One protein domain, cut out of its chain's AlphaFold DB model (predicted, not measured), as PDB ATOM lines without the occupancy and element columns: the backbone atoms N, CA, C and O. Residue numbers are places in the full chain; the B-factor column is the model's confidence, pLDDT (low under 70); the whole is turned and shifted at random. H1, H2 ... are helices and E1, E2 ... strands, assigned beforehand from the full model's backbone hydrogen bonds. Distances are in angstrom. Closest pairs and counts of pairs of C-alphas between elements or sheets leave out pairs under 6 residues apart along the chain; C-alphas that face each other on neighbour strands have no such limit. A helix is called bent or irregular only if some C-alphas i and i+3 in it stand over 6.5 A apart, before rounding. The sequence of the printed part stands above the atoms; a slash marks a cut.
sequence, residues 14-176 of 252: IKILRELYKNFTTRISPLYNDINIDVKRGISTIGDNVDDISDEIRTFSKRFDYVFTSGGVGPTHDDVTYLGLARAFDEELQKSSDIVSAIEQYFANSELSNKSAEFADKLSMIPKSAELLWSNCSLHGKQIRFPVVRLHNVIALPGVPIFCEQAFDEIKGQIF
ATOM      1  N   ILE A  14     -43.983  25.112 -38.259       30.36
ATOM      2  CA  ILE A  14     -42.573  25.484 -38.054       30.36
ATOM      3  C   ILE A  14     -42.472  26.059 -36.634       30.36
ATOM      4  O   ILE A  14     -42.443  27.263 -36.374       30.36
ATOM      5  N   LYS A  15     -42.520  25.146 -35.659       32.88
ATOM      6  CA  LYS A  15     -42.424  25.468 -34.237       32.88
ATOM      7  C   LYS A  15     -40.962  25.698 -33.876       32.88
ATOM      8  O   LYS A  15     -40.251  24.782 -33.479       32.88
ATOM      9  N   ILE A  16     -40.556  26.962 -33.874       38.12
ATOM     10  CA  ILE A  16     -39.520  27.399 -32.938       38.12
ATOM     11  C   ILE A  16     -40.170  27.443 -31.552       38.12
ATOM     12  O   ILE A  16     -41.125  28.186 -31.324       38.12
ATOM     13  N   LEU A  17     -39.700  26.548 -30.677       38.44
ATOM     14  CA  LEU A  17     -40.040  26.317 -29.263       38.44
ATOM     15  C   LEU A  17     -40.934  27.377 -28.579       38.44
ATOM     16  O   LEU A  17     -40.484  28.141 -27.728       38.44
ATOM     17  N   ARG A  18     -42.239  27.392 -28.878       32.72
ATOM     18  CA  ARG A  18     -43.224  28.123 -28.056       32.72
ATOM     19  C   ARG A  18     -44.545  27.390 -27.839       32.72
ATOM     20  O   ARG A  18     -45.177  27.589 -26.811       32.72
ATOM     21  N   GLU A  19     -44.961  26.507 -28.744       29.33
ATOM     22  CA  GLU A  19     -46.352  26.014 -28.767       29.33
ATOM     23  C   GLU A  19     -46.522  24.493 -28.638       29.33
ATOM     24  O   GLU A  19     -47.612  23.966 -28.850       29.33
ATOM     25  N   LEU A  20     -45.484  23.749 -28.259       32.47
ATOM     26  CA  LEU A  20     -45.692  22.395 -27.723       32.47
ATOM     27  C   LEU A  20     -46.016  22.399 -26.220       32.47
ATOM     28  O   LEU A  20     -46.336  21.368 -25.651       32.47
ATOM     29  N   TYR A  21     -45.992  23.560 -25.555       42.53
ATOM     30  CA  TYR A  21     -45.546  23.539 -24.167       42.53
ATOM     31  C   TYR A  21     -46.145  24.604 -23.241       42.53
ATOM     32  O   TYR A  21     -45.433  25.219 -22.452       42.53
ATOM     33  N   LYS A  22     -47.480  24.736 -23.198       31.22
ATOM     34  CA  LYS A  22     -48.155  25.434 -22.075       31.22
ATOM     35  C   LYS A  22     -47.833  24.815 -20.697       31.22
ATOM     36  O   LYS A  22     -47.923  25.512 -19.693       31.22
ATOM     37  N   ASN A  23     -47.409  23.547 -20.653       28.38
ATOM     38  CA  ASN A  23     -47.060  22.820 -19.423       28.38
ATOM     39  C   ASN A  23     -45.543  22.680 -19.161       28.38
ATOM     40  O   ASN A  23     -45.159  22.159 -18.116       28.38
ATOM     41  N   PHE A  24     -44.676  23.132 -20.072       30.88
ATOM     42  CA  PHE A  24     -43.212  22.998 -19.943       30.88
ATOM     43  C   PHE A  24     -42.577  24.280 -19.395       30.88
ATOM     44  O   PHE A  24     -41.629  24.200 -18.624       30.88
ATOM     45  N   THR A  25     -43.156  25.462 -19.634       28.59
ATOM     46  CA  THR A  25     -42.708  26.720 -18.995       28.59
ATOM     47  C   THR A  25     -42.689  26.667 -17.461       28.59
ATOM     48  O   THR A  25     -41.948  27.414 -16.830       28.59
ATOM     49  N   THR A  26     -43.459  25.767 -16.840       26.39
ATOM     50  CA  THR A  26     -43.470  25.532 -15.386       26.39
ATOM     51  C   THR A  26     -42.570  24.378 -14.923       26.39
ATOM     52  O   THR A  26     -42.400  24.211 -13.718       26.39
ATOM     53  N   ARG A  27     -41.980  23.583 -15.831       25.70
ATOM     54  CA  ARG A  27     -41.167  22.388 -15.503       25.70
ATOM     55  C   ARG A  27     -39.855  22.226 -16.285       25.70
ATOM     56  O   ARG A  27     -39.173  21.233 -16.076       25.70
ATOM     57  N   ILE A  28     -39.446  23.189 -17.111       33.56
ATOM     58  CA  ILE A  28     -38.083  23.216 -17.686       33.56
ATOM     59  C   ILE A  28     -37.031  23.555 -16.611       33.56
ATOM     60  O   ILE A  28     -35.881  23.145 -16.722       33.56
ATOM     61  N   SER A  29     -37.429  24.222 -15.525       32.66
ATOM     62  CA  SER A  29     -36.507  24.734 -14.502       32.66
ATOM     63  C   SER A  29     -35.781  23.695 -13.619       32.66
ATOM     64  O   SER A  29     -34.853  24.119 -12.939       32.66
ATOM     65  N   PRO A  30     -36.116  22.383 -13.581       27.94
ATOM     66  CA  PRO A  30     -35.233  21.402 -12.941       27.94
ATOM     67  C   PRO A  30     -34.606  20.373 -13.900       27.94
ATOM     68  O   PRO A  30     -33.840  19.538 -13.434       27.94
ATOM     69  N   LEU A  31     -34.928  20.377 -15.203       30.77
ATOM     70  CA  LEU A  31     -34.510  19.320 -16.150       30.77
ATOM     71  C   LEU A  31     -33.474  19.769 -17.196       30.77
ATOM     72  O   LEU A  31     -32.923  18.921 -17.891       30.77
ATOM     73  N   TYR A  32     -33.190  21.071 -17.299       40.50
ATOM     74  CA  TYR A  32     -32.347  21.659 -18.347       40.50
ATOM     75  C   TYR A  32     -31.321  22.657 -17.787       40.50
ATOM     76  O   TYR A  32     -31.277  23.807 -18.208       40.50
ATOM     77  N   ASN A  33     -30.473  22.219 -16.855       39.00
ATOM     78  CA  ASN A  33     -29.347  23.044 -16.388       39.00
ATOM     79  C   ASN A  33     -28.151  23.058 -17.365       39.00
ATOM     80  O   ASN A  33     -27.222  23.836 -17.174       39.00
ATOM     81  N   ASP A  34     -28.188  22.231 -18.418       35.00
ATOM     82  CA  ASP A  34     -26.987  21.846 -19.163       35.00
ATOM     83  C   ASP A  34     -27.098  22.048 -20.691       35.00
ATOM     84  O   ASP A  34     -26.409  21.355 -21.419       35.00
ATOM     85  N   ILE A  35     -27.962  22.913 -21.251       37.78
ATOM     86  CA  ILE A  35     -27.935  23.243 -22.702       37.78
ATOM     87  C   ILE A  35     -28.227  24.733 -22.919       37.78
ATOM     88  O   ILE A  35     -29.313  25.195 -22.583       37.78
ATOM     89  N   ASN A  36     -27.276  25.466 -23.514       39.75
ATOM     90  CA  ASN A  36     -27.376  26.902 -23.801       39.75
ATOM     91  C   ASN A  36     -27.581  27.161 -25.300       39.75
ATOM     92  O   ASN A  36     -26.704  26.858 -26.106       39.75
ATOM     93  N   ILE A  37     -28.727  27.739 -25.664       44.09
ATOM     94  CA  ILE A  37     -29.075  28.132 -27.037       44.09
ATOM     95  C   ILE A  37     -29.506  29.602 -26.983       44.09
ATOM     96  O   ILE A  37     -30.467  29.915 -26.285       44.09
ATOM     97  N   ASP A  38     -28.824  30.496 -27.712       38.91
ATOM     98  CA  ASP A  38     -29.286  31.880 -27.911       38.91
ATOM     99  C   ASP A  38     -30.553  31.848 -28.780       38.91
ATOM    100  O   ASP A  38     -30.503  31.700 -30.004       38.91
ATOM    101  N   VAL A  39     -31.725  31.898 -28.143       46.16
ATOM    102  CA  VAL A  39     -33.008  31.813 -28.850       46.16
ATOM    103  C   VAL A  39     -33.390  33.194 -29.381       46.16
ATOM    104  O   VAL A  39     -34.279  33.869 -28.849       46.16
ATOM    105  N   LYS A  40     -32.792  33.600 -30.505       43.19
ATOM    106  CA  LYS A  40     -33.386  34.648 -31.348       43.19
ATOM    107  C   LYS A  40     -34.714  34.123 -31.898       43.19
ATOM    108  O   LYS A  40     -34.773  33.112 -32.587       43.19
ATOM    109  N   ARG A  41     -35.815  34.780 -31.527       48.41
ATOM    110  CA  ARG A  41     -37.179  34.259 -31.715       48.41
ATOM    111  C   ARG A  41     -37.712  34.552 -33.121       48.41
ATOM    112  O   ARG A  41     -37.792  35.709 -33.526       48.41
ATOM    113  N   GLY A  42     -38.177  33.518 -33.816       51.19
ATOM    114  CA  GLY A  42     -39.065  33.623 -34.974       51.19
ATOM    115  C   GLY A  42     -40.027  32.444 -34.954       51.19
ATOM    116  O   GLY A  42     -39.579  31.325 -34.804       51.19
ATOM    117  N   ILE A  43     -41.338  32.653 -35.029       59.00
ATOM    118  CA  ILE A  43     -42.312  31.551 -35.096       59.00
ATOM    119  C   ILE A  43     -43.107  31.755 -36.364       59.00
ATOM    120  O   ILE A  43     -43.563  32.873 -36.611       59.00
ATOM    121  N   SER A  44     -43.277  30.681 -37.126       66.50
ATOM    122  CA  SER A  44     -44.062  30.699 -38.347       66.50
ATOM    123  C   SER A  44     -44.979  29.490 -38.406       66.50
ATOM    124  O   SER A  44     -44.585  28.367 -38.085       66.50
ATOM    125  N   THR A  45     -46.220  29.736 -38.798       71.44
ATOM    126  CA  THR A  45     -47.222  28.694 -39.014       71.44
ATOM    127  C   THR A  45     -47.687  28.824 -40.447       71.44
ATOM    128  O   THR A  45     -48.113  29.900 -40.862       71.44
ATOM    129  N   ILE A  46     -47.599  27.727 -41.185       81.69
ATOM    130  CA  ILE A  46     -47.859  27.677 -42.621       81.69
ATOM    131  C   ILE A  46     -48.728  26.459 -42.933       81.69
ATOM    132  O   ILE A  46     -48.811  25.524 -42.139       81.69
ATOM    133  N   GLY A  47     -49.424  26.495 -44.066       79.25
ATOM    134  CA  GLY A  47     -50.200  25.347 -44.531       79.25
ATOM    135  C   GLY A  47     -49.314  24.237 -45.096       79.25
ATOM    136  O   GLY A  47     -48.112  24.416 -45.291       79.25
ATOM    137  N   ASP A  48     -49.937  23.106 -45.422       89.69
ATOM    138  CA  ASP A  48     -49.287  21.954 -46.059       89.69
ATOM    139  C   ASP A  48     -49.071  22.205 -47.571       89.69
ATOM    140  O   ASP A  48     -49.611  21.521 -48.442       89.69
ATOM    141  N   ASN A  49     -48.299  23.250 -47.894       94.38
ATOM    142  CA  ASN A  49     -47.911  23.640 -49.249       94.38
ATOM    143  C   ASN A  49     -46.383  23.628 -49.386       94.38
ATOM    144  O   ASN A  49     -45.668  24.261 -48.613       94.38
ATOM    145  N   VAL A  50     -45.879  22.920 -50.400       96.38
ATOM    146  CA  VAL A  50     -44.438  22.697 -50.590       96.38
ATOM    147  C   VAL A  50     -43.655  23.999 -50.773       96.38
ATOM    148  O   VAL A  50     -42.540  24.102 -50.262       96.38
ATOM    149  N   ASP A  51     -44.208  24.971 -51.493       96.12
ATOM    150  CA  ASP A  51     -43.507  26.212 -51.826       96.12
ATOM    151  C   ASP A  51     -43.480  27.157 -50.616       96.12
ATOM    152  O   ASP A  51     -42.412  27.667 -50.278       96.12
ATOM    153  N   ASP A  52     -44.588  27.262 -49.872       90.81
ATOM    154  CA  ASP A  52     -44.639  28.010 -48.606       90.81
ATOM    155  C   ASP A  52     -43.640  27.443 -47.580       90.81
ATOM    156  O   ASP A  52     -42.881  28.181 -46.947       90.81
ATOM    157  N   ILE A  53     -43.590  26.110 -47.444       93.00
ATOM    158  CA  ILE A  53     -42.626  25.424 -46.570       93.00
ATOM    159  C   ILE A  53     -41.199  25.704 -47.021       93.00
ATOM    160  O   ILE A  53     -40.331  25.991 -46.195       93.00
ATOM    161  N   SER A  54     -40.946  25.625 -48.324       97.06
ATOM    162  CA  SER A  54     -39.622  25.851 -48.889       97.06
ATOM    163  C   SER A  54     -39.112  27.267 -48.625       97.06
ATOM    164  O   SER A  54     -37.973  27.443 -48.179       97.06
ATOM    165  N   ASP A  55     -39.951  28.272 -48.864       94.06
ATOM    166  CA  ASP A  55     -39.595  29.680 -48.707       94.06
ATOM    167  C   ASP A  55     -39.336  30.044 -47.244       94.06
ATOM    168  O   ASP A  55     -38.360  30.747 -46.936       94.06
ATOM    169  N   GLU A  56     -40.141  29.502 -46.329       90.12
ATOM    170  CA  GLU A  56     -39.968  29.730 -44.899       90.12
ATOM    171  C   GLU A  56     -38.702  29.049 -44.374       90.12
ATOM    172  O   GLU A  56     -37.891  29.687 -43.693       90.12
ATOM    173  N   ILE A  57     -38.466  27.787 -44.760       94.19
ATOM    174  CA  ILE A  57     -37.233  27.066 -44.423       94.19
ATOM    175  C   ILE A  57     -36.016  27.835 -44.938       94.19
ATOM    176  O   ILE A  57     -35.072  28.059 -44.179       94.19
ATOM    177  N   ARG A  58     -36.033  28.291 -46.197       94.94
ATOM    178  CA  ARG A  58     -34.920  29.045 -46.792       94.94
ATOM    179  C   ARG A  58     -34.664  30.356 -46.052       94.94
ATOM    180  O   ARG A  58     -33.510  30.749 -45.866       94.94
ATOM    181  N   THR A  59     -35.724  31.038 -45.627       90.44
ATOM    182  CA  THR A  59     -35.633  32.291 -44.869       90.44
ATOM    183  C   THR A  59     -35.057  32.059 -43.476       90.44
ATOM    184  O   THR A  59     -34.155  32.782 -43.050       90.44
ATOM    185  N   PHE A  60     -35.543  31.041 -42.768       86.19
ATOM    186  CA  PHE A  60     -35.128  30.739 -41.401       86.19
ATOM    187  C   PHE A  60     -33.722  30.152 -41.350       86.19
ATOM    188  O   PHE A  60     -32.915  30.576 -40.526       86.19
ATOM    189  N   SER A  61     -33.390  29.253 -42.277       89.81
ATOM    190  CA  SER A  61     -32.071  28.619 -42.364       89.81
ATOM    191  C   SER A  61     -30.944  29.648 -42.513       89.81
ATOM    192  O   SER A  61     -29.872  29.466 -41.946       89.81
ATOM    193  N   LYS A  62     -31.193  30.775 -43.198       88.88
ATOM    194  CA  LYS A  62     -30.225  31.880 -43.332       88.88
ATOM    195  C   LYS A  62     -30.082  32.748 -42.080       88.88
ATOM    196  O   LYS A  62     -29.103  33.478 -41.962       88.88
ATOM    197  N   ARG A  63     -31.089  32.757 -41.206       81.69
ATOM    198  CA  ARG A  63     -31.193  33.685 -40.065       81.69
ATOM    199  C   ARG A  63     -30.821  33.053 -38.731       81.69
ATOM    200  O   ARG A  63     -30.504  33.796 -37.805       81.69
ATOM    201  N   PHE A  64     -30.913  31.733 -38.628       77.94
ATOM    202  CA  PHE A  64     -30.759  30.997 -37.380       77.94
ATOM    203  C   PHE A  64     -29.748  29.869 -37.538       77.94
ATOM    204  O   PHE A  64     -29.683  29.230 -38.584       77.94
ATOM    205  N   ASP A  65     -29.006  29.578 -36.474       75.50
ATOM    206  CA  ASP A  65     -28.034  28.480 -36.466       75.50
ATOM    207  C   ASP A  65     -28.708  27.105 -36.493       75.50
ATOM    208  O   ASP A  65     -28.123  26.145 -36.985       75.50
ATOM    209  N   TYR A  66     -29.953  27.027 -36.011       82.19
ATOM    210  CA  TYR A  66     -30.797  25.837 -36.030       82.19
ATOM    211  C   TYR A  66     -32.250  26.211 -36.334       82.19
ATOM    212  O   TYR A  66     -32.780  27.192 -35.813       82.19
ATOM    213  N   VAL A  67     -32.913  25.390 -37.145       84.75
ATOM    214  CA  VAL A  67     -34.328  25.516 -37.494       84.75
ATOM    215  C   VAL A  67     -35.006  24.183 -37.227       84.75
ATOM    216  O   VAL A  67     -34.551  23.145 -37.694       84.75
ATOM    217  N   PHE A  68     -36.117  24.206 -36.500       87.31
ATOM    218  CA  PHE A  68     -36.910  23.014 -36.225       87.31
ATOM    219  C   PHE A  68     -38.263  23.133 -36.920       87.31
ATOM    220  O   PHE A  68     -38.952  24.147 -36.780       87.31
ATOM    221  N   THR A  69     -38.650  22.095 -37.654       88.75
ATOM    222  CA  THR A  69     -40.023  21.930 -38.144       88.75
ATOM    223  C   THR A  69     -40.718  20.844 -37.329       88.75
ATOM    224  O   THR A  69     -40.064  19.989 -36.739       88.75
ATOM    225  N   SER A  70     -42.044  20.891 -37.248       86.62
ATOM    226  CA  SER A  70     -42.877  19.904 -36.564       86.62
ATOM    227  C   SER A  70     -44.124  19.618 -37.403       86.62
ATOM    228  O   SER A  70     -44.957  20.494 -37.645       86.62
ATOM    229  N   GLY A  71     -44.259  18.367 -37.839       85.38
ATOM    230  CA  GLY A  71     -45.380  17.909 -38.664       85.38
ATOM    231  C   GLY A  71     -45.055  17.834 -40.149       85.38
ATOM    232  O   GLY A  71     -44.009  18.295 -40.598       85.38
ATOM    233  N   GLY A  72     -45.959  17.210 -40.902       89.62
ATOM    234  CA  GLY A  72     -45.814  17.009 -42.340       89.62
ATOM    235  C   GLY A  72     -44.814  15.914 -42.736       89.62
ATOM    236  O   GLY A  72     -44.352  15.919 -43.876       89.62
ATOM    237  N   VAL A  73     -44.397  15.048 -41.801       92.06
ATOM    238  CA  VAL A  73     -43.405  13.960 -41.997       92.06
ATOM    239  C   VAL A  73     -44.034  12.560 -41.990       92.06
ATOM    240  O   VAL A  73     -43.325  11.554 -41.998       92.06
ATOM    241  N   GLY A  74     -45.357  12.471 -41.875       89.06
ATOM    242  CA  GLY A  74     -46.089  11.212 -41.845       89.06
ATOM    243  C   GLY A  74     -46.375  10.616 -43.234       89.06
ATOM    244  O   GLY A  74     -45.812  11.022 -44.255       89.06
ATOM    245  N   PRO A  75     -47.243   9.592 -43.288       87.75
ATOM    246  CA  PRO A  75     -47.569   8.898 -44.525       87.75
ATOM    247  C   PRO A  75     -48.763   9.501 -45.289       87.75
ATOM    248  O   PRO A  75     -49.073   9.021 -46.381       87.75
ATOM    249  N   THR A  76     -49.487  10.492 -44.758       88.81
ATOM    250  CA  THR A  76     -50.714  10.999 -45.398       88.81
ATOM    251  C   THR A  76     -50.389  11.997 -46.503       88.81
ATOM    252  O   THR A  76     -49.313  12.569 -46.541       88.81
ATOM    253  N   HIS A  77     -51.254  12.134 -47.512       86.19
ATOM    254  CA  HIS A  77     -51.001  12.934 -48.727       86.19
ATOM    255  C   HIS A  77     -50.547  14.389 -48.492       86.19
ATOM    256  O   HIS A  77     -49.784  14.910 -49.299       86.19
ATOM    257  N   ASP A  78     -50.985  14.987 -47.392       87.25
ATOM    258  CA  ASP A  78     -50.662  16.314 -46.861       87.25
ATOM    259  C   ASP A  78     -49.318  16.379 -46.112       87.25
ATOM    260  O   ASP A  78     -48.780  17.460 -45.901       87.25
ATOM    261  N   ASP A  79     -48.700  15.243 -45.789       92.81
ATOM    262  CA  ASP A  79     -47.333  15.206 -45.274       92.81
ATOM    263  C   ASP A  79     -46.318  15.517 -46.386       92.81
ATOM    264  O   ASP A  79     -45.884  14.630 -47.134       92.81
ATOM    265  N   VAL A  80     -45.969  16.803 -46.511       95.25
ATOM    266  CA  VAL A  80     -45.125  17.349 -47.589       95.25
ATOM    267  C   VAL A  80     -43.867  18.076 -47.094       95.25
ATOM    268  O   VAL A  80     -43.152  18.698 -47.882       95.25
ATOM    269  N   THR A  81     -43.531  17.976 -45.808       95.44
ATOM    270  CA  THR A  81     -42.394  18.715 -45.231       95.44
ATOM    271  C   THR A  81     -41.046  18.301 -45.819       95.44
ATOM    272  O   THR A  81     -40.231  19.177 -46.091       95.44
ATOM    273  N   TYR A  82     -40.806  17.013 -46.108       96.62
ATOM    274  CA  TYR A  82     -39.567  16.584 -46.776       96.62
ATOM    275  C   TYR A  82     -39.455  17.113 -48.207       96.62
ATOM    276  O   TYR A  82     -38.355  17.456 -48.632       96.62
ATOM    277  N   LEU A  83     -40.574  17.258 -48.927       96.94
ATOM    278  CA  LEU A  83     -40.586  17.914 -50.240       96.94
ATOM    279  C   LEU A  83     -40.220  19.396 -50.118       96.94
ATOM    280  O   LEU A  83     -39.402  19.887 -50.893       96.94
ATOM    281  N   GLY A  84     -40.803  20.099 -49.142       97.12
ATOM    282  CA  GLY A  84     -40.485  21.507 -48.886       97.12
ATOM    283  C   GLY A  84     -39.029  21.695 -48.464       97.12
ATOM    284  O   GLY A  84     -38.354  22.601 -48.948       97.12
ATOM    285  N   LEU A  85     -38.519  20.781 -47.636       96.94
ATOM    286  CA  LEU A  85     -37.127  20.731 -47.208       96.94
ATOM    287  C   LEU A  85     -36.183  20.519 -48.400       96.94
ATOM    288  O   LEU A  85     -35.254  21.296 -48.575       96.94
ATOM    289  N   ALA A  86     -36.457  19.530 -49.255       97.94
ATOM    290  CA  ALA A  86     -35.698  19.293 -50.480       97.94
ATOM    291  C   ALA A  86     -35.709  20.525 -51.401       97.94
ATOM    292  O   ALA A  86     -34.655  20.987 -51.833       97.94
ATOM    293  N   ARG A  87     -36.881  21.136 -51.621       98.31
ATOM    294  CA  ARG A  87     -37.013  22.342 -52.454       98.31
ATOM    295  C   ARG A  87     -36.307  23.566 -51.871       98.31
ATOM    296  O   ARG A  87     -35.829  24.408 -52.624       98.31
ATOM    297  N   ALA A  88     -36.226  23.694 -50.545       97.62
ATOM    298  CA  ALA A  88     -35.539  24.819 -49.903       97.62
ATOM    299  C   ALA A  88     -34.046  24.876 -50.252       97.62
ATOM    300  O   ALA A  88     -33.488  25.975 -50.328       97.62
ATOM    301  N   PHE A  89     -33.444  23.710 -50.499       97.94
ATOM    302  CA  PHE A  89     -32.017  23.529 -50.764       97.94
ATOM    303  C   PHE A  89     -31.724  22.941 -52.152       97.94
ATOM    304  O   PHE A  89     -30.627  22.438 -52.379       97.94
ATOM    305  N   ASP A  90     -32.687  23.018 -53.075       97.75
ATOM    306  CA  ASP A  90     -32.549  22.561 -54.464       97.75
ATOM    307  C   ASP A  90     -32.112  21.083 -54.593       97.75
ATOM    308  O   ASP A  90     -31.340  20.713 -55.481       97.75
ATOM    309  N   GLU A  91     -32.623  20.220 -53.709       96.94
ATOM    310  CA  GLU A  91     -32.376  18.778 -53.722       96.94
ATOM    311  C   GLU A  91     -33.560  17.968 -54.259       96.94
ATOM    312  O   GLU A  91     -34.721  18.378 -54.222       96.94
ATOM    313  N   GLU A  92     -33.256  16.757 -54.718       96.25
ATOM    314  CA  GLU A  92     -34.248  15.728 -55.016       96.25
ATOM    315  C   GLU A  92     -34.444  14.810 -53.803       96.25
ATOM    316  O   GLU A  92     -33.520  14.587 -53.012       96.25
ATOM    317  N   LEU A  93     -35.644  14.235 -53.678       97.06
ATOM    318  CA  LEU A  93     -35.876  13.158 -52.723       97.06
ATOM    319  C   LEU A  93     -35.309  11.844 -53.253       97.06
ATOM    320  O   LEU A  93     -35.494  11.491 -54.417       97.06
ATOM    321  N   GLN A  94     -34.701  11.075 -52.360       96.44
ATOM    322  CA  GLN A  94     -34.264   9.712 -52.615       96.44
ATOM    323  C   GLN A  94     -34.793   8.769 -51.543       96.44
ATOM    324  O   GLN A  94     -35.046   9.162 -50.402       96.44
ATOM    325  N   LYS A  95     -34.898   7.494 -51.907       95.88
ATOM    326  CA  LYS A  95     -35.319   6.442 -50.992       95.88
ATOM    327  C   LYS A  95     -34.179   6.065 -50.046       95.88
ATOM    328  O   LYS A  95     -33.111   5.662 -50.502       95.88
ATOM    329  N   SER A  96     -34.414   6.148 -48.740       95.56
ATOM    330  CA  SER A  96     -33.452   5.731 -47.717       95.56
ATOM    331  C   SER A  96     -33.655   4.273 -47.307       95.56
ATOM    332  O   SER A  96     -34.671   3.915 -46.707       95.56
ATOM    333  N   SER A  97     -32.653   3.431 -47.574       93.25
ATOM    334  CA  SER A  97     -32.646   2.019 -47.168       93.25
ATOM    335  C   SER A  97     -32.734   1.829 -45.653       93.25
ATOM    336  O   SER A  97     -33.314   0.847 -45.187       93.25
ATOM    337  N   ASP A  98     -32.195   2.773 -44.881       91.75
ATOM    338  CA  ASP A  98     -32.182   2.685 -43.422       91.75
ATOM    339  C   ASP A  98     -33.576   2.926 -42.840       91.75
ATOM    340  O   ASP A  98     -34.008   2.210 -41.935       91.75
ATOM    341  N   ILE A  99     -34.314   3.894 -43.397       91.62
ATOM    342  CA  ILE A  99     -35.703   4.151 -43.004       91.62
ATOM    343  C   ILE A  99     -36.595   2.977 -43.415       91.62
ATOM    344  O   ILE A  99     -37.407   2.528 -42.608       91.62
ATOM    345  N   VAL A 100     -36.413   2.438 -44.630       90.88
ATOM    346  CA  VAL A 100     -37.128   1.229 -45.080       90.88
ATOM    347  C   VAL A 100     -36.916   0.088 -44.086       90.88
ATOM    348  O   VAL A 100     -37.889  -0.471 -43.583       90.88
ATOM    349  N   SER A 101     -35.662  -0.188 -43.722       88.50
ATOM    350  CA  SER A 101     -35.321  -1.255 -42.773       88.50
ATOM    351  C   SER A 101     -35.961  -1.035 -41.396       88.50
ATOM    352  O   SER A 101     -36.468  -1.978 -40.787       88.50
ATOM    353  N   ALA A 102     -35.980   0.206 -40.896       87.12
ATOM    354  CA  ALA A 102     -36.616   0.543 -39.621       87.12
ATOM    355  C   ALA A 102     -38.143   0.336 -39.657       87.12
ATOM    356  O   ALA A 102     -38.727  -0.198 -38.711       87.12
ATOM    357  N   ILE A 103     -38.786   0.705 -40.768       85.56
ATOM    358  CA  ILE A 103     -40.224   0.523 -40.992       85.56
ATOM    359  C   ILE A 103     -40.578  -0.965 -41.071       85.56
ATOM    360  O   ILE A 103     -41.498  -1.416 -40.385       85.56
ATOM    361  N   GLU A 104     -39.833  -1.746 -41.849       84.19
ATOM    362  CA  GLU A 104     -40.041  -3.194 -41.974       84.19
ATOM    363  C   GLU A 104     -39.936  -3.893 -40.613       84.19
ATOM    364  O   GLU A 104     -40.821  -4.666 -40.239       84.19
ATOM    365  N   GLN A 105     -38.917  -3.559 -39.813       82.88
ATOM    366  CA  GLN A 105     -38.765  -4.083 -38.450       82.88
ATOM    367  C   GLN A 105     -39.928  -3.687 -37.533       82.88
ATOM    368  O   GLN A 105     -40.390  -4.493 -36.717       82.88
ATOM    369  N   TYR A 106     -40.430  -2.458 -37.663       81.19
ATOM    370  CA  TYR A 106     -41.560  -1.994 -36.870       81.19
ATOM    371  C   TYR A 106     -42.839  -2.789 -37.174       81.19
ATOM    372  O   TYR A 106     -43.533  -3.209 -36.235       81.19
ATOM    373  N   PHE A 107     -43.114  -3.049 -38.456       81.06
ATOM    374  CA  PHE A 107     -44.335  -3.713 -38.919       81.06
ATOM    375  C   PHE A 107     -44.261  -5.249 -38.973       81.06
ATOM    376  O   PHE A 107     -45.323  -5.869 -39.084       81.06
ATOM    377  N   ALA A 108     -43.079  -5.863 -38.825       76.88
ATOM    378  CA  ALA A 108     -42.836  -7.308 -38.988       76.88
ATOM    379  C   ALA A 108     -43.813  -8.237 -38.236       76.88
ATOM    380  O   ALA A 108     -44.078  -9.342 -38.693       76.88
ATOM    381  N   ASN A 109     -44.386  -7.785 -37.113       72.00
ATOM    382  CA  ASN A 109     -45.351  -8.540 -36.299       72.00
ATOM    383  C   ASN A 109     -46.644  -7.755 -36.026       72.00
ATOM    384  O   ASN A 109     -47.251  -7.884 -34.965       72.00
ATOM    385  N   SER A 110     -47.027  -6.870 -36.943       74.00
ATOM    386  CA  SER A 110     -48.221  -6.034 -36.811       74.00
ATOM    387  C   SER A 110     -49.336  -6.488 -37.752       74.00
ATOM    388  O   SER A 110     -49.074  -7.043 -38.820       74.00
ATOM    389  N   GLU A 111     -50.581  -6.149 -37.417       72.69
ATOM    390  CA  GLU A 111     -51.745  -6.340 -38.300       72.69
ATOM    391  C   GLU A 111     -51.614  -5.585 -39.638       72.69
ATOM    392  O   GLU A 111     -52.297  -5.895 -40.611       72.69
ATOM    393  N   LEU A 112     -50.705  -4.606 -39.704       73.62
ATOM    394  CA  LEU A 112     -50.426  -3.781 -40.877       73.62
ATOM    395  C   LEU A 112     -49.215  -4.265 -41.688       73.62
ATOM    396  O   LEU A 112     -48.805  -3.565 -42.613       73.62
ATOM    397  N   SER A 113     -48.665  -5.452 -41.404       74.69
ATOM    398  CA  SER A 113     -47.506  -6.010 -42.125       74.69
ATOM    399  C   SER A 113     -47.686  -5.983 -43.652       74.69
ATOM    400  O   SER A 113     -46.789  -5.565 -44.380       74.69
ATOM    401  N   ASN A 114     -48.898  -6.271 -44.139       75.88
ATOM    402  CA  ASN A 114     -49.235  -6.268 -45.570       75.88
ATOM    403  C   ASN A 114     -49.184  -4.872 -46.227       75.88
ATOM    404  O   ASN A 114     -49.109  -4.781 -47.447       75.88
ATOM    405  N   LYS A 115     -49.250  -3.793 -45.433       75.19
ATOM    406  CA  LYS A 115     -49.185  -2.391 -45.890       75.19
ATOM    407  C   LYS A 115     -47.823  -1.742 -45.641       75.19
ATOM    408  O   LYS A 115     -47.617  -0.587 -46.004       75.19
ATOM    409  N   SER A 116     -46.890  -2.465 -45.020       75.69
ATOM    410  CA  SER A 116     -45.564  -1.947 -44.662       75.69
ATOM    411  C   SER A 116     -44.807  -1.385 -45.867       75.69
ATOM    412  O   SER A 116     -44.188  -0.335 -45.741       75.69
ATOM    413  N   ALA A 117     -44.928  -2.015 -47.040       77.00
ATOM    414  CA  ALA A 117     -44.294  -1.560 -48.275       77.00
ATOM    415  C   ALA A 117     -44.825  -0.199 -48.764       77.00
ATOM    416  O   ALA A 117     -44.035   0.639 -49.190       77.00
ATOM    417  N   GLU A 118     -46.138   0.048 -48.664       79.69
ATOM    418  CA  GLU A 118     -46.756   1.328 -49.048       79.69
ATOM    419  C   GLU A 118     -46.294   2.460 -48.120       79.69
ATOM    420  O   GLU A 118     -45.909   3.537 -48.578       79.69
ATOM    421  N   PHE A 119     -46.267   2.201 -46.807       80.69
ATOM    422  CA  PHE A 119     -45.752   3.157 -45.826       80.69
ATOM    423  C   PHE A 119     -44.254   3.405 -45.999       80.69
ATOM    424  O   PHE A 119     -43.815   4.553 -45.934       80.69
ATOM    425  N   ALA A 120     -43.476   2.345 -46.239       84.25
ATOM    426  CA  ALA A 120     -42.042   2.434 -46.464       84.25
ATOM    427  C   ALA A 120     -41.727   3.287 -47.686       84.25
ATOM    428  O   ALA A 120     -40.804   4.091 -47.622       84.25
ATOM    429  N   ASP A 121     -42.490   3.157 -48.775       85.69
ATOM    430  CA  ASP A 121     -42.229   3.920 -49.991       85.69
ATOM    431  C   ASP A 121     -42.314   5.423 -49.753       85.69
ATOM    432  O   ASP A 121     -41.383   6.130 -50.104       85.69
ATOM    433  N   LYS A 122     -43.350   5.906 -49.060       86.44
ATOM    434  CA  LYS A 122     -43.484   7.340 -48.785       86.44
ATOM    435  C   LYS A 122     -42.561   7.838 -47.670       86.44
ATOM    436  O   LYS A 122     -41.866   8.833 -47.853       86.44
ATOM    437  N   LEU A 123     -42.545   7.162 -46.522       89.88
ATOM    438  CA  LEU A 123     -41.829   7.631 -45.326       89.88
ATOM    439  C   LEU A 123     -40.301   7.604 -45.483       89.88
ATOM    440  O   LEU A 123     -39.600   8.274 -44.730       89.88
ATOM    441  N   SER A 124     -39.781   6.825 -46.438       93.00
ATOM    442  CA  SER A 124     -38.342   6.736 -46.699       93.00
ATOM    443  C   SER A 124     -37.827   7.714 -47.756       93.00
ATOM    444  O   SER A 124     -36.617   7.741 -47.982       93.00
ATOM    445  N   MET A 125     -38.692   8.518 -48.387       95.88
ATOM    446  CA  MET A 125     -38.275   9.537 -49.354       95.88
ATOM    447  C   MET A 125     -37.809  10.798 -48.626       95.88
ATOM    448  O   MET A 125     -38.620  11.571 -48.121       95.88
ATOM    449  N   ILE A 126     -36.497  11.009 -48.589       97.19
ATOM    450  CA  ILE A 126     -35.846  12.122 -47.883       97.19
ATOM    451  C   ILE A 126     -34.879  12.858 -48.822       97.19
ATOM    452  O   ILE A 126     -34.462  12.269 -49.822       97.19
ATOM    453  N   PRO A 127     -34.499  14.116 -48.537       97.81
ATOM    454  CA  PRO A 127     -33.504  14.820 -49.343       97.81
ATOM    455  C   PRO A 127     -32.186  14.044 -49.432       97.81
ATOM    456  O   PRO A 127     -31.772  13.378 -48.478       97.81
ATOM    457  N   LYS A 128     -31.531  14.114 -50.589       96.31
ATOM    458  CA  LYS A 128     -30.361  13.295 -50.918       96.31
ATOM    459  C   LYS A 128     -29.203  13.419 -49.929       96.31
ATOM    460  O   LYS A 128     -28.553  12.411 -49.647       96.31
ATOM    461  N   SER A 129     -28.916  14.619 -49.433       96.00
ATOM    462  CA  SER A 129     -27.805  14.845 -48.500       96.00
ATOM    463  C   SER A 129     -28.223  14.833 -47.026       96.00
ATOM    464  O   SER A 129     -27.406  15.127 -46.152       96.00
ATOM    465  N   ALA A 130     -29.478  14.473 -46.736       96.81
ATOM    466  CA  ALA A 130     -29.991  14.497 -45.378       96.81
ATOM    467  C   ALA A 130     -29.296  13.477 -44.459       96.81
ATOM    468  O   ALA A 130     -29.041  12.327 -44.821       96.81
ATOM    469  N   GLU A 131     -29.046  13.908 -43.228       95.50
ATOM    470  CA  GLU A 131     -28.566  13.105 -42.113       95.50
ATOM    471  C   GLU A 131     -29.755  12.508 -41.344       95.50
ATOM    472  O   GLU A 131     -30.783  13.163 -41.144       95.50
ATOM    473  N   LEU A 132     -29.608  11.264 -40.876       94.81
ATOM    474  CA  LEU A 132     -30.577  10.611 -39.997       94.81
ATOM    475  C   LEU A 132     -30.084  10.642 -38.553       94.81
ATOM    476  O   LEU A 132     -29.142   9.935 -38.191       94.81
ATOM    477  N   LEU A 133     -30.770  11.418 -37.724       91.94
ATOM    478  CA  LEU A 133     -30.591  11.423 -36.278       91.94
ATOM    479  C   LEU A 133     -31.524  10.373 -35.680       91.94
ATOM    480  O   LEU A 133     -32.734  10.417 -35.882       91.94
ATOM    481  N   TRP A 134     -30.979   9.396 -34.965       88.50
ATOM    482  CA  TRP A 134     -31.782   8.266 -34.497       88.50
ATOM    483  C   TRP A 134     -32.301   8.491 -33.082       88.50
ATOM    484  O   TRP A 134     -31.527   8.799 -32.176       88.50
ATOM    485  N   SER A 135     -33.602   8.262 -32.913       78.44
ATOM    486  CA  SER A 135     -34.315   8.265 -31.637       78.44
ATOM    487  C   SER A 135     -34.929   6.877 -31.390       78.44
ATOM    488  O   SER A 135     -35.415   6.215 -32.310       78.44
ATOM    489  N   ASN A 136     -34.856   6.415 -30.144       76.31
ATOM    490  CA  ASN A 136     -35.473   5.220 -29.587       76.31
ATOM    491  C   ASN A 136     -36.636   5.600 -28.650       76.31
ATOM    492  O   ASN A 136     -36.481   5.627 -27.430       76.31
ATOM    493  N   CYS A 137     -37.835   5.779 -29.196       64.69
ATOM    494  CA  CYS A 137     -39.028   5.987 -28.378       64.69
ATOM    495  C   CYS A 137     -39.556   4.681 -27.781       64.69
ATOM    496  O   CYS A 137     -39.528   3.630 -28.417       64.69
ATOM    497  N   SER A 138     -40.139   4.750 -26.585       62.69
ATOM    498  CA  SER A 138     -40.966   3.666 -26.044       62.69
ATOM    499  C   SER A 138     -42.439   4.025 -26.195       62.69
ATOM    500  O   SER A 138     -42.905   5.006 -25.615       62.69
ATOM    501  N   LEU A 139     -43.183   3.227 -26.960       61.31
ATOM    502  CA  LEU A 139     -44.618   3.403 -27.161       61.31
ATOM    503  C   LEU A 139     -45.331   2.085 -26.853       61.31
ATOM    504  O   LEU A 139     -44.996   1.046 -27.419       61.31
ATOM    505  N   HIS A 140     -46.299   2.113 -25.932       64.94
ATOM    506  CA  HIS A 140     -47.014   0.915 -25.457       64.94
ATOM    507  C   HIS A 140     -46.080  -0.232 -25.004       64.94
ATOM    508  O   HIS A 140     -46.388  -1.406 -25.189       64.94
ATOM    509  N   GLY A 141     -44.915   0.097 -24.431       66.19
ATOM    510  CA  GLY A 141     -43.929  -0.889 -23.967       66.19
ATOM    511  C   GLY A 141     -43.048  -1.498 -25.065       66.19
ATOM    512  O   GLY A 141     -42.210  -2.344 -24.759       66.19
ATOM    513  N   LYS A 142     -43.190  -1.066 -26.326       67.44
ATOM    514  CA  LYS A 142     -42.309  -1.447 -27.436       67.44
ATOM    515  C   LYS A 142     -41.297  -0.332 -27.689       67.44
ATOM    516  O   LYS A 142     -41.688   0.824 -27.848       67.44
ATOM    517  N   GLN A 143     -40.012  -0.679 -27.766       70.56
ATOM    518  CA  GLN A 143     -39.010   0.241 -28.300       70.56
ATOM    519  C   GLN A 143     -39.190   0.372 -29.813       70.56
ATOM    520  O   GLN A 143     -39.213  -0.620 -30.544       70.56
ATOM    521  N   ILE A 144     -39.337   1.609 -30.263       69.56
ATOM    522  CA  ILE A 144     -39.486   2.006 -31.652       69.56
ATOM    523  C   ILE A 144     -38.308   2.904 -31.976       69.56
ATOM    524  O   ILE A 144     -38.151   3.979 -31.402       69.56
ATOM    525  N   ARG A 145     -37.501   2.461 -32.931       76.12
ATOM    526  CA  ARG A 145     -36.457   3.290 -33.509       76.12
ATOM    527  C   ARG A 145     -37.046   4.045 -34.692       76.12
ATOM    528  O   ARG A 145     -37.505   3.414 -35.641       76.12
ATOM    529  N   PHE A 146     -37.038   5.369 -34.636       76.69
ATOM    530  CA  PHE A 146     -37.458   6.211 -35.754       76.69
ATOM    531  C   PHE A 146     -36.396   7.282 -36.028       76.69
ATOM    532  O   PHE A 146     -35.728   7.758 -35.104       76.69
ATOM    533  N   PRO A 147     -36.186   7.623 -37.304       87.38
ATOM    534  CA  PRO A 147     -35.240   8.650 -37.679       87.38
ATOM    535  C   PRO A 147     -35.886  10.035 -37.597       87.38
ATOM    536  O   PRO A 147     -37.046  10.226 -37.961       87.38
ATOM    537  N   VAL A 148     -35.090  11.012 -37.193       92.69
ATOM    538  CA  VAL A 148     -35.331  12.432 -37.411       92.69
ATOM    539  C   VAL A 148     -34.431  12.872 -38.555       92.69
ATOM    540  O   VAL A 148     -33.220  12.657 -38.524       92.69
ATOM    541  N   VAL A 149     -35.032  13.470 -39.580       95.56
ATOM    542  CA  VAL A 149     -34.312  13.914 -40.775       95.56
ATOM    543  C   VAL A 149     -33.753  15.307 -40.530       95.56
ATOM    544  O   VAL A 149     -34.485  16.234 -40.177       95.56
ATOM    545  N   ARG A 150     -32.450  15.455 -40.751       95.44
ATOM    546  CA  ARG A 150     -31.753  16.735 -40.716       95.44
ATOM    547  C   ARG A 150     -31.169  17.040 -42.085       95.44
ATOM    548  O   ARG A 150     -30.459  16.220 -42.650       95.44
ATOM    549  N   LEU A 151     -31.398  18.247 -42.582       96.31
ATOM    550  CA  LEU A 151     -30.723  18.771 -43.764       96.31
ATOM    551  C   LEU A 151     -30.127  20.134 -43.418       96.31
ATOM    552  O   LEU A 151     -30.841  21.050 -43.011       96.31
ATOM    553  N   HIS A 152     -28.804  20.258 -43.533       94.56
ATOM    554  CA  HIS A 152     -28.050  21.418 -43.046       94.56
ATOM    555  C   HIS A 152     -28.364  21.742 -41.568       94.56
ATOM    556  O   HIS A 152     -28.128  20.923 -40.674       94.56
ATOM    557  N   ASN A 153     -28.877  22.941 -41.292       90.75
ATOM    558  CA  ASN A 153     -29.302  23.393 -39.969       90.75
ATOM    559  C   ASN A 153     -30.797  23.174 -39.688       90.75
ATOM    560  O   ASN A 153     -31.295  23.669 -38.680       90.75
ATOM    561  N   VAL A 154     -31.519  22.461 -40.554       93.44
ATOM    562  CA  VAL A 154     -32.965  22.250 -40.438       93.44
ATOM    563  C   VAL A 154     -33.246  20.820 -39.986       93.44
ATOM    564  O   VAL A 154     -32.781  19.869 -40.608       93.44
ATOM    565  N   ILE A 155     -34.010  20.668 -38.905       93.88
ATOM    566  CA  ILE A 155     -34.350  19.391 -38.275       93.88
ATOM    567  C   ILE A 155     -35.865  19.200 -38.338       93.88
ATOM    568  O   ILE A 155     -36.620  19.998 -37.778       93.88
ATOM    569  N   ALA A 156     -36.307  18.143 -39.018       93.81
ATOM    570  CA  ALA A 156     -37.718  17.857 -39.241       93.81
ATOM    571  C   ALA A 156     -38.269  16.872 -38.207       93.81
ATOM    572  O   ALA A 156     -37.996  15.671 -38.259       93.81
ATOM    573  N   LEU A 157     -39.046  17.390 -37.254       90.94
ATOM    574  CA  LEU A 157     -39.632  16.621 -36.160       90.94
ATOM    575  C   LEU A 157     -41.075  16.183 -36.476       90.94
ATOM    576  O   LEU A 157     -41.782  16.818 -37.266       90.94
ATOM    577  N   PRO A 158     -41.569  15.125 -35.809       86.94
ATOM    578  CA  PRO A 158     -42.974  14.737 -35.872       86.94
ATOM    579  C   PRO A 158     -43.934  15.857 -35.445       86.94
ATOM    580  O   PRO A 158     -43.603  16.714 -34.627       86.94
ATOM    581  N   GLY A 159     -45.158  15.835 -35.980       80.00
ATOM    582  CA  GLY A 159     -46.204  16.813 -35.632       80.00
ATOM    583  C   GLY A 159     -46.988  16.462 -34.372       80.00
ATOM    584  O   GLY A 159     -47.498  17.340 -33.677       80.00
ATOM    585  N   VAL A 160     -47.083  15.167 -34.056       79.56
ATOM    586  CA  VAL A 160     -47.757  14.695 -32.844       79.56
ATOM    587  C   VAL A 160     -46.925  15.128 -31.636       79.56
ATOM    588  O   VAL A 160     -45.761  14.723 -31.565       79.56
ATOM    589  N   PRO A 161     -47.497  15.886 -30.677       75.12
ATOM    590  CA  PRO A 161     -46.736  16.501 -29.602       75.12
ATOM    591  C   PRO A 161     -45.775  15.554 -28.909       75.12
ATOM    592  O   PRO A 161     -44.575  15.763 -29.013       75.12
ATOM    593  N   ILE A 162     -46.283  14.457 -28.338       74.38
ATOM    594  CA  ILE A 162     -45.472  13.515 -27.562       74.38
ATOM    595  C   ILE A 162     -44.284  12.938 -28.343       74.38
ATOM    596  O   ILE A 162     -43.201  12.812 -27.784       74.38
ATOM    597  N   PHE A 163     -44.444  12.662 -29.641       80.00
ATOM    598  CA  PHE A 163     -43.343  12.171 -30.471       80.00
ATOM    599  C   PHE A 163     -42.329  13.264 -30.776       80.00
ATOM    600  O   PHE A 163     -41.138  12.987 -30.804       80.00
ATOM    601  N   CYS A 164     -42.781  14.503 -30.973       81.44
ATOM    602  CA  CYS A 164     -41.882  15.638 -31.137       81.44
ATOM    603  C   CYS A 164     -41.014  15.853 -29.889       81.44
ATOM    604  O   CYS A 164     -39.812  16.071 -30.023       81.44
ATOM    605  N   GLU A 165     -41.617  15.776 -28.696       78.00
ATOM    606  CA  GLU A 165     -40.916  15.956 -27.415       78.00
ATOM    607  C   GLU A 165     -39.823  14.905 -27.240       78.00
ATOM    608  O   GLU A 165     -38.656  15.237 -27.048       78.00
ATOM    609  N   GLN A 166     -40.204  13.631 -27.371       80.56
ATOM    610  CA  GLN A 166     -39.294  12.506 -27.186       80.56
ATOM    611  C   GLN A 166     -38.181  12.499 -28.239       80.56
ATOM    612  O   GLN A 166     -37.014  12.324 -27.896       80.56
ATOM    613  N   ALA A 167     -38.527  12.758 -29.506       84.00
ATOM    614  CA  ALA A 167     -37.557  12.868 -30.589       84.00
ATOM    615  C   ALA A 167     -36.491  13.916 -30.268       84.00
ATOM    616  O   ALA A 167     -35.300  13.622 -30.332       84.00
ATOM    617  N   PHE A 168     -36.918  15.123 -29.889       84.00
ATOM    618  CA  PHE A 168     -36.007  16.203 -29.534       84.00
ATOM    619  C   PHE A 168     -35.135  15.834 -28.331       84.00
ATOM    620  O   PHE A 168     -33.916  16.003 -28.382       84.00
ATOM    621  N   ASP A 169     -35.742  15.295 -27.270       80.75
ATOM    622  CA  ASP A 169     -35.035  14.929 -26.043       80.75
ATOM    623  C   ASP A 169     -33.905  13.923 -26.272       80.75
ATOM    624  O   ASP A 169     -32.857  14.007 -25.630       80.75
ATOM    625  N   GLU A 170     -34.094  12.992 -27.200       83.38
ATOM    626  CA  GLU A 170     -33.126  11.937 -27.481       83.38
ATOM    627  C   GLU A 170     -32.041  12.362 -28.477       83.38
ATOM    628  O   GLU A 170     -30.893  11.921 -28.373       83.38
ATOM    629  N   ILE A 171     -32.367  13.244 -29.428       85.06
ATOM    630  CA  ILE A 171     -31.395  13.716 -30.426       85.06
ATOM    631  C   ILE A 171     -30.642  14.973 -29.985       85.06
ATOM    632  O   ILE A 171     -29.640  15.314 -30.607       85.06
ATOM    633  N   LYS A 172     -31.069  15.680 -28.929       79.38
ATOM    634  CA  LYS A 172     -30.448  16.959 -28.524       79.38
ATOM    635  C   LYS A 172     -28.938  16.857 -28.297       79.38
ATOM    636  O   LYS A 172     -28.213  17.758 -28.697       79.38
ATOM    637  N   GLY A 173     -28.451  15.745 -27.739       75.94
ATOM    638  CA  GLY A 173     -27.011  15.504 -27.557       75.94
ATOM    639  C   GLY A 173     -26.249  15.223 -28.860       75.94
ATOM    640  O   GLY A 173     -25.031  15.357 -28.892       75.94
ATOM    641  N   GLN A 174     -26.958  14.847 -29.928       83.62
ATOM    642  CA  GLN A 174     -26.413  14.696 -31.283       83.62
ATOM    643  C   GLN A 174     -26.387  16.047 -32.024       83.62
ATOM    644  O   GLN A 174     -25.518  16.271 -32.861       83.62
ATOM    645  N   ILE A 175     -27.323  16.956 -31.711       79.19
ATOM    646  CA  ILE A 175     -27.457  18.277 -32.354       79.19
ATOM    647  C   ILE A 175     -26.539  19.322 -31.716       79.19
ATOM    648  O   ILE A 175     -25.848  20.063 -32.421       79.19
ATOM    649  N   PHE A 176     -26.562  19.411 -30.386       73.31
ATOM    650  CA  PHE A 176     -25.831  20.414 -29.625       73.31
ATOM    651  C   PHE A 176     -24.538  19.790 -29.108       73.31
ATOM    652  O   PHE A 176     -24.549  18.956 -28.203       73.31
TER     653      PHE A 176
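This is residues 14 to 176 of the 252 residues of the protein "MoCF_biosynth domain-containing protein" of Angiostrongylus costaricensis (UniProt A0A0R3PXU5). A four-stranded sheet, E2 E7 E6 E5, curving by 85 degrees from edge to edge, has H5 crossing one face and H2 and H3 over parts of the other. H1 packs on H2, the small ribbon E3-E4 also packs on H2, the helical hairpin H3-H4 makes one end of the longest axis, and residues 22 to 34 stick out from the body, which spans 45 by 32 by 25 A without them. The 163 printed residues include five named helices and seven named strands, in the order E1 H1 E2 H2 E3 H3 H4 E4 E5 E6 E7 H5; the four-stranded sheet is mixed and the class is mixed, helices and strands. The whole is compact, with a radius of gyration of the C-alphas of 16.0 A and spans of 45 by 39 by 25 A.

After residues 14 to 43, E1, residues 44 to 47, pairs with no named strand. H1, residues 50 to 63, only grazes the sheet with residues 53 to 61. E2, residues 67 to 70, is an edge strand, parallel to E7, residues 154 to 157, with N 155 and O 67 2.8 A apart. H2, residues 81 to 88, touches H1 at a steep tilt of 63 degrees, the closest C-alphas being Ser 54 and Ala 88, 4.3 A. H2 lies over E7 at a height over the sheet of 9.5 A. E3, residues 93 to 95, is antiparallel to E4, residues 125 to 127, with N 94 and O 126 2.8 A apart. H3, residues 97 to 107, lies over E6, residues 142 to 151, on the same face as H2. H3 forms a hairpin with H4, residues 113 to 123, which is not on the sheet; their closest C-alphas, Phe 107 and Ser 113, are 5.1 A apart. E5, residues 131 to 139, E6 and E7 form a meander, each strand the antiparallel neighbour of the one before, with N 133 and O 148 2.9 A apart and N 156 and O 149 2.9 A apart. H5, residues 161 to 175, is on the opposite face from H2, at a height of 5.8 A; its closest C-alphas to E5 are Glu 170 and Ser 135, 5.7 A. Every O i to N i+4 pair is within hydrogen-bond range in H2 and H3, against 8 of 10 in H1, 4 of 7 in H4 and 9 of 11 in H5.

C-alpha 44, where E1 begins, is at (-44.062, 30.699, -38.347). H1 is 20.2 A long, E5 24.0 A, E6 28.5 A and H5 19.6 A. H4 and H5 are irregular: C-alphas 114 and 117 are 7.3 A apart, and 170 and 173 are 7.1 A apart. H5 ends at C-alpha 175, (-27.457, 18.277, -32.354).

The two C-alphas farthest apart are those of Asp 38 and Asn 114, 46.5 A. The printed part has no cut and no long link. Residues 22 to 34 stand free. Mean pLDDT of the printed part is 76.9; residues 14 to 44, 137 to 142 and 144 are under 70.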